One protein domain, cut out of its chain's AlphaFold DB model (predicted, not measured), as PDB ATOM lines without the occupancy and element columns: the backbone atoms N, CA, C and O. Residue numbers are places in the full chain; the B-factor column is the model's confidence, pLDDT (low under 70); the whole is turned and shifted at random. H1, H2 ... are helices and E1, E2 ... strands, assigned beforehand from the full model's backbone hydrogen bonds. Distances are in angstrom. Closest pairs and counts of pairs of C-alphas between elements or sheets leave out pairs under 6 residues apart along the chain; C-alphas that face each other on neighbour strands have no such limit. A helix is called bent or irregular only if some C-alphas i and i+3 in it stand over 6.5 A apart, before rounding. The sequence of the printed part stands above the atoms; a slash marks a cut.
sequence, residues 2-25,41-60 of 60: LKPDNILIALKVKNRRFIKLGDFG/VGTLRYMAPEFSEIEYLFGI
ATOM      1  N   LEU A   2      -5.970  36.109   1.756       92.81
ATOM      2  CA  LEU A   2      -5.017  35.061   2.130       92.81
ATOM      3  C   LEU A   2      -3.702  35.292   1.391       92.81
ATOM      4  O   LEU A   2      -3.636  35.158   0.175       92.81
ATOM      5  N   LYS A   3      -2.658  35.624   2.146       94.06
ATOM      6  CA  LYS A   3      -1.295  35.865   1.661       94.06
ATOM      7  C   LYS A   3      -0.289  35.530   2.765       94.06
ATOM      8  O   LYS A   3      -0.698  35.478   3.928       94.06
ATOM      9  N   PRO A   4       1.003  35.320   2.448       95.69
ATOM     10  CA  PRO A   4       2.026  35.005   3.444       95.69
ATOM     11  C   PRO A   4       2.062  35.982   4.625       95.69
ATOM     12  O   PRO A   4       2.182  35.542   5.763       95.69
ATOM     13  N   ASP A   5       1.870  37.277   4.369       95.81
ATOM     14  CA  ASP A   5       1.835  38.341   5.382       95.81
ATOM     15  C   ASP A   5       0.737  38.129   6.439       95.81
ATOM     16  O   ASP A   5       0.902  38.499   7.599       95.81
ATOM     17  N   ASN A   6      -0.358  37.461   6.059       95.94
ATOM     18  CA  ASN A   6      -1.505  37.181   6.925       95.94
ATOM     19  C   ASN A   6      -1.427  35.780   7.568       95.94
ATOM     20  O   ASN A   6      -2.362  35.342   8.243       95.94
ATOM     21  N   ILE A   7      -0.315  35.057   7.392       95.19
ATOM     22  CA  ILE A   7      -0.068  33.743   7.994       95.19
ATOM     23  C   ILE A   7       0.925  33.908   9.147       95.19
ATOM     24  O   ILE A   7       2.141  33.971   8.968       95.19
ATOM     25  N   LEU A   8       0.401  33.938  10.368       94.06
ATOM     26  CA  LEU A   8       1.187  34.161  11.573       94.06
ATOM     27  C   LEU A   8       1.781  32.849  12.091       94.06
ATOM     28  O   LEU A   8       1.084  31.843  12.264       94.06
ATOM     29  N   ILE A   9       3.071  32.875  12.420       91.38
ATOM     30  CA  ILE A   9       3.759  31.760  13.073       91.38
ATOM     31  C   ILE A   9       3.661  31.962  14.585       91.38
ATOM     32  O   ILE A   9       4.378  32.768  15.173       91.38
ATOM     33  N   ALA A  10       2.778  31.206  15.230       83.44
ATOM     34  CA  ALA A  10       2.694  31.178  16.681       83.44
ATOM     35  C   ALA A  10       3.733  30.196  17.253       83.44
ATOM     36  O   ALA A  10       3.774  29.009  16.897       83.44
ATOM     37  N   LEU A  11       4.565  30.699  18.170       77.56
ATOM     38  CA  LEU A  11       5.479  29.890  18.979       77.56
ATOM     39  C   LEU A  11       4.703  28.915  19.875       77.56
ATOM     40  O   LEU A  11       3.533  29.127  20.202       77.56
ATOM     41  N   LYS A  12       5.364  27.827  20.283       64.56
ATOM     42  CA  LYS A  12       4.718  26.713  20.984       64.56
ATOM     43  C   LYS A  12       5.303  26.354  22.324       64.56
ATOM     44  O   LYS A  12       6.492  26.098  22.473       64.56
ATOM     45  N   VAL A  13       4.353  26.019  23.180       69.44
ATOM     46  CA  VAL A  13       4.449  24.962  24.180       69.44
ATOM     47  C   VAL A  13       4.762  23.615  23.492       69.44
ATOM     48  O   VAL A  13       4.060  23.210  22.563       69.44
ATOM     49  N   LYS A  14       5.802  22.903  23.953       74.31
ATOM     50  CA  LYS A  14       6.224  21.559  23.482       74.31
ATOM     51  C   LYS A  14       6.726  21.472  22.024       74.31
ATOM     52  O   LYS A  14       6.393  20.530  21.308       74.31
ATOM     53  N   ASN A  15       7.564  22.419  21.596       72.88
ATOM     54  CA  ASN A  15       8.503  22.254  20.468       72.88
ATOM     55  C   ASN A  15       7.913  21.942  19.080       72.88
ATOM     56  O   ASN A  15       8.526  21.298  18.236       72.88
ATOM     57  N   ARG A  16       6.681  22.349  18.828       76.75
ATOM     58  CA  ARG A  16       5.939  22.004  17.605       76.75
ATOM     59  C   ARG A  16       5.574  23.389  16.984       76.75
ATOM     60  O   ARG A  16       5.545  24.340  17.722       76.75
ATOM     61  N   ARG A  17       5.316  23.654  15.701       82.06
ATOM     62  CA  ARG A  17       4.900  25.037  15.274       82.06
ATOM     63  C   ARG A  17       3.387  25.126  15.085       82.06
ATOM     64  O   ARG A  17       2.782  24.104  14.753       82.06
ATOM     65  N   PHE A  18       2.763  26.252  15.436       87.44
ATOM     66  CA  PHE A  18       1.355  26.511  15.119       87.44
ATOM     67  C   PHE A  18       1.283  27.658  14.127       87.44
ATOM     68  O   PHE A  18       1.992  28.649  14.260       87.44
ATOM     69  N   ILE A  19       0.412  27.498  13.144       91.06
ATOM     70  CA  ILE A  19       0.114  28.532  12.169       91.06
ATOM     71  C   ILE A  19      -1.261  29.086  12.523       91.06
ATOM     72  O   ILE A  19      -2.165  28.321  12.863       91.06
ATOM     73  N   LYS A  20      -1.401  30.409  12.488       91.50
ATOM     74  CA  LYS A  20      -2.669  31.106  12.695       91.50
ATOM     75  C   LYS A  20      -2.928  32.017  11.510       91.50
ATOM     76  O   LYS A  20      -2.016  32.697  11.054       91.50
ATOM     77  N   LEU A  21      -4.169  32.045  11.043       94.62
ATOM     78  CA  LEU A  21      -4.599  33.086  10.120       94.62
ATOM     79  C   LEU A  21      -4.795  34.379  10.910       94.62
ATOM     80  O   LEU A  21      -5.460  34.384  11.948       94.62
ATOM     81  N   GLY A  22      -4.153  35.435  10.434       92.62
ATOM     82  CA  GLY A  22      -4.404  36.808  10.837       92.62
ATOM     83  C   GLY A  22      -5.260  37.521   9.794       92.62
ATOM     84  O   GLY A  22      -5.532  36.974   8.730       92.62
ATOM     85  N   ASP A  23      -5.651  38.746  10.132       92.81
ATOM     86  CA  ASP A  23      -6.335  39.694   9.247       92.81
ATOM     87  C   ASP A  23      -7.642  39.187   8.600       92.81
ATOM     88  O   ASP A  23      -7.694  38.630   7.503       92.81
ATOM     89  N   PHE A  24      -8.740  39.453   9.308       92.81
ATOM     90  CA  PHE A  24     -10.107  39.201   8.855       92.81
ATOM     91  C   PHE A  24     -10.820  40.496   8.426       92.81
ATOM     92  O   PHE A  24     -12.043  40.501   8.330       92.81
ATOM     93  N   GLY A  25     -10.097  41.596   8.164       89.88
ATOM     94  CA  GLY A  25     -10.704  42.898   7.840       89.88
ATOM     95  C   GLY A  25     -11.555  42.895   6.562       89.88
ATOM     96  O   GLY A  25     -12.451  43.720   6.413       89.88
ATOM     97  N   VAL A  41     -11.491  42.943  -4.208       74.69
ATOM     98  CA  VAL A  41     -11.153  42.903  -2.777       74.69
ATOM     99  C   VAL A  41     -10.128  41.814  -2.463       74.69
ATOM    100  O   VAL A  41     -10.400  40.621  -2.580       74.69
ATOM    101  N   GLY A  42      -8.955  42.226  -1.984       81.69
ATOM    102  CA  GLY A  42      -7.868  41.339  -1.573       81.69
ATOM    103  C   GLY A  42      -6.541  41.734  -2.209       81.69
ATOM    104  O   GLY A  42      -6.387  42.827  -2.739       81.69
ATOM    105  N   THR A  43      -5.562  40.839  -2.138       86.38
ATOM    106  CA  THR A  43      -4.248  41.052  -2.751       86.38
ATOM    107  C   THR A  43      -4.215  40.415  -4.142       86.38
ATOM    108  O   THR A  43      -4.247  39.190  -4.236       86.38
ATOM    109  N   LEU A  44      -4.093  41.225  -5.203       86.00
ATOM    110  CA  LEU A  44      -4.219  40.834  -6.621       86.00
ATOM    111  C   LEU A  44      -3.534  39.506  -6.996       86.00
ATOM    112  O   LEU A  44      -4.147  38.623  -7.585       86.00
ATOM    113  N   ARG A  45      -2.272  39.308  -6.593       88.31
ATOM    114  CA  ARG A  45      -1.501  38.084  -6.910       88.31
ATOM    115  C   ARG A  45      -2.055  36.796  -6.287       88.31
ATOM    116  O   ARG A  45      -1.654  35.712  -6.697       88.31
ATOM    117  N   TYR A  46      -2.909  36.920  -5.278       89.25
ATOM    118  CA  TYR A  46      -3.529  35.817  -4.544       89.25
ATOM    119  C   TYR A  46      -5.037  35.734  -4.805       89.25
ATOM    120  O   TYR A  46      -5.737  34.965  -4.145       89.25
ATOM    121  N   MET A  47      -5.547  36.546  -5.733       87.94
ATOM    122  CA  MET A  47      -6.958  36.599  -6.069       87.94
ATOM    123  C   MET A  47      -7.328  35.473  -7.036       87.94
ATOM    124  O   MET A  47      -6.562  35.120  -7.932       87.94
ATOM    125  N   ALA A  48      -8.513  34.900  -6.843       85.38
ATOM    126  CA  ALA A  48      -9.072  33.923  -7.768       85.38
ATOM    127  C   ALA A  48      -9.504  34.612  -9.087       85.38
ATOM    128  O   ALA A  48      -9.784  35.820  -9.085       85.38
ATOM    129  N   PRO A  49      -9.532  33.894 -10.224       82.62
ATOM    130  CA  PRO A  49      -9.834  34.483 -11.532       82.62
ATOM    131  C   PRO A  49     -11.178  35.223 -11.555       82.62
ATOM    132  O   PRO A  49     -11.225  36.384 -11.948       82.62
ATOM    133  N   GLU A  50     -12.235  34.639 -10.997       81.88
ATOM    134  CA  GLU A  50     -13.585  35.214 -10.964       81.88
ATOM    135  C   GLU A  50     -13.690  36.545 -10.193       81.88
ATOM    136  O   GLU A  50     -14.651  37.293 -10.366       81.88
ATOM    137  N   PHE A  51     -12.698  36.865  -9.356       77.38
ATOM    138  CA  PHE A  51     -12.621  38.130  -8.621       77.38
ATOM    139  C   PHE A  51     -11.624  39.133  -9.220       77.38
ATOM    140  O   PHE A  51     -11.759  40.331  -8.959       77.38
ATOM    141  N   SER A  52     -10.655  38.662 -10.016       72.81
ATOM    142  CA  SER A  52      -9.614  39.482 -10.661       72.81
ATOM    143  C   SER A  52      -9.960  39.888 -12.096       72.81
ATOM    144  O   SER A  52      -9.381  40.841 -12.616       72.81
ATOM    145  N   GLU A  53     -10.941  39.232 -12.726       63.50
ATOM    146  CA  GLU A  53     -11.388  39.520 -14.097       63.50
ATOM    147  C   GLU A  53     -11.805  40.987 -14.316       63.50
ATOM    148  O   GLU A  53     -11.603  41.516 -15.406       63.50
ATOM    149  N   ILE A  54     -12.304  41.689 -13.292       58.50
ATOM    150  CA  ILE A  54     -12.680  43.111 -13.397       58.50
ATOM    151  C   ILE A  54     -11.450  44.033 -13.415       58.50
ATOM    152  O   ILE A  54     -11.439  45.005 -14.164       58.50
ATOM    153  N   GLU A  55     -10.389  43.731 -12.669       54.81
ATOM    154  CA  GLU A  55      -9.172  44.561 -12.655       54.81
ATOM    155  C   GLU A  55      -8.446  44.482 -14.013       54.81
ATOM    156  O   GLU A  55      -8.078  45.506 -14.589       54.81
ATOM    157  N   TYR A  56      -8.384  43.286 -14.617       54.47
ATOM    158  CA  TYR A  56      -7.860  43.095 -15.978       54.47
ATOM    159  C   TYR A  56      -8.708  43.770 -17.067       54.47
ATOM    160  O   TYR A  56      -8.147  44.278 -18.039       54.47
ATOM    161  N   LEU A  57     -10.041  43.784 -16.929       56.75
ATOM    162  CA  LEU A  57     -10.936  44.430 -17.900       56.75
ATOM    163  C   LEU A  57     -10.874  45.963 -17.848       56.75
ATOM    164  O   LEU A  57     -11.109  46.604 -18.873       56.75
ATOM    165  N   PHE A  58     -10.561  46.548 -16.688       59.34
ATOM    166  CA  PHE A  58     -10.508  48.003 -16.506       59.34
ATOM    167  C   PHE A  58      -9.092  48.591 -16.436       59.34
ATOM    168  O   PHE A  58      -8.967  49.814 -16.435       59.34
ATOM    169  N   GLY A  59      -8.039  47.767 -16.459       54.44
ATOM    170  CA  GLY A  59      -6.651  48.228 -16.595       54.44
ATOM    171  C   GLY A  59      -6.190  49.181 -15.488       54.44
ATOM    172  O   GLY A  59      -5.377  50.068 -15.754       54.44
ATOM    173  N   ILE A  60      -6.750  49.021 -14.287       52.53
ATOM    174  CA  ILE A  60      -6.323  49.689 -13.050       52.53
ATOM    175  C   ILE A  60      -5.230  48.881 -12.357       52.53
ATOM    176  O   ILE A  60      -5.254  47.638 -12.476       52.53
TER     177      ILE A  60
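This is residues 2 to 25 and 41 to 60 of the 60 residues of the protein "Hypothetical protein" of Oppiella nova (UniProt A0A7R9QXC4). Picture an extended rod in two pieces laid end to end: a narrow two-strand hairpin, E1 and E2, makes one end, and a short, loosely formed helix, H1, makes the other. The loop of residues 11 to 17 is at the far tip of the hairpin, and a cut in the chain separates E2 from the piece with H1. The printed part has 44 residues with two named strands and one named helix, in the order E1, E2, H1; the sheet has the order E1, E2 and is antiparallel. The class is mixed, helices and strands, with under half of the residues in named elements. The whole is extended, with a radius of gyration of the C-alphas of 15.6 A and spans of 50 by 17 by 14 A.

Start at C-alpha 2 at (-5.017, 35.061, 2.130), the first printed residue, and go on to Ile 7, where E1 begins at (-0.068, 33.743, 7.994). E1 holds residues 7 to 10 and is 9.5 A long from first to last C-alpha. After the link of residues 11 to 17 you reach E2, residues 18 to 21, 10.2 A long. Beyond the cut, look for H1 at residues 49 to 58; it is 14.4 A long and ends with C-alpha 58 at (-10.508, 48.003, -16.506). H1 is irregular, but only just: C-alphas 51 and 54 are 6.9 A apart.

Look first at E1 and E2, which form a hairpin over a short link of 7 residues. They are antiparallel neighbours, with 144 degrees between their directions. C-alphas 7 and 21 face each other at 5.0 A, and C-alphas 10 and 18 at 5.1 A. Check the backbone there: N 8 and O 20 are 2.8 A apart and N 20 and O 8 are 2.9 A apart, both within hydrogen-bond range. Then move to H1, which is apart from E1, with no C-alpha of the one within 8 A of the other. In H1, 4 of 6 O i to N i+4 pairs are within hydrogen-bond range.

The two C-alphas farthest apart are those of Lys 14 and Phe 58, at 50.8 A. Residues 26 to 40 are not printed, and C-alphas 25 and 41 are 10.6 A apart across this cut, which falls in the link from E2 to H1. The mean pLDDT of the printed part is 80.4. Look for values under 70 at residues 12 to 13 and 53 to 60; the mean of H1 is 66. The last printed residue, Ile 60, is also the last of the chain.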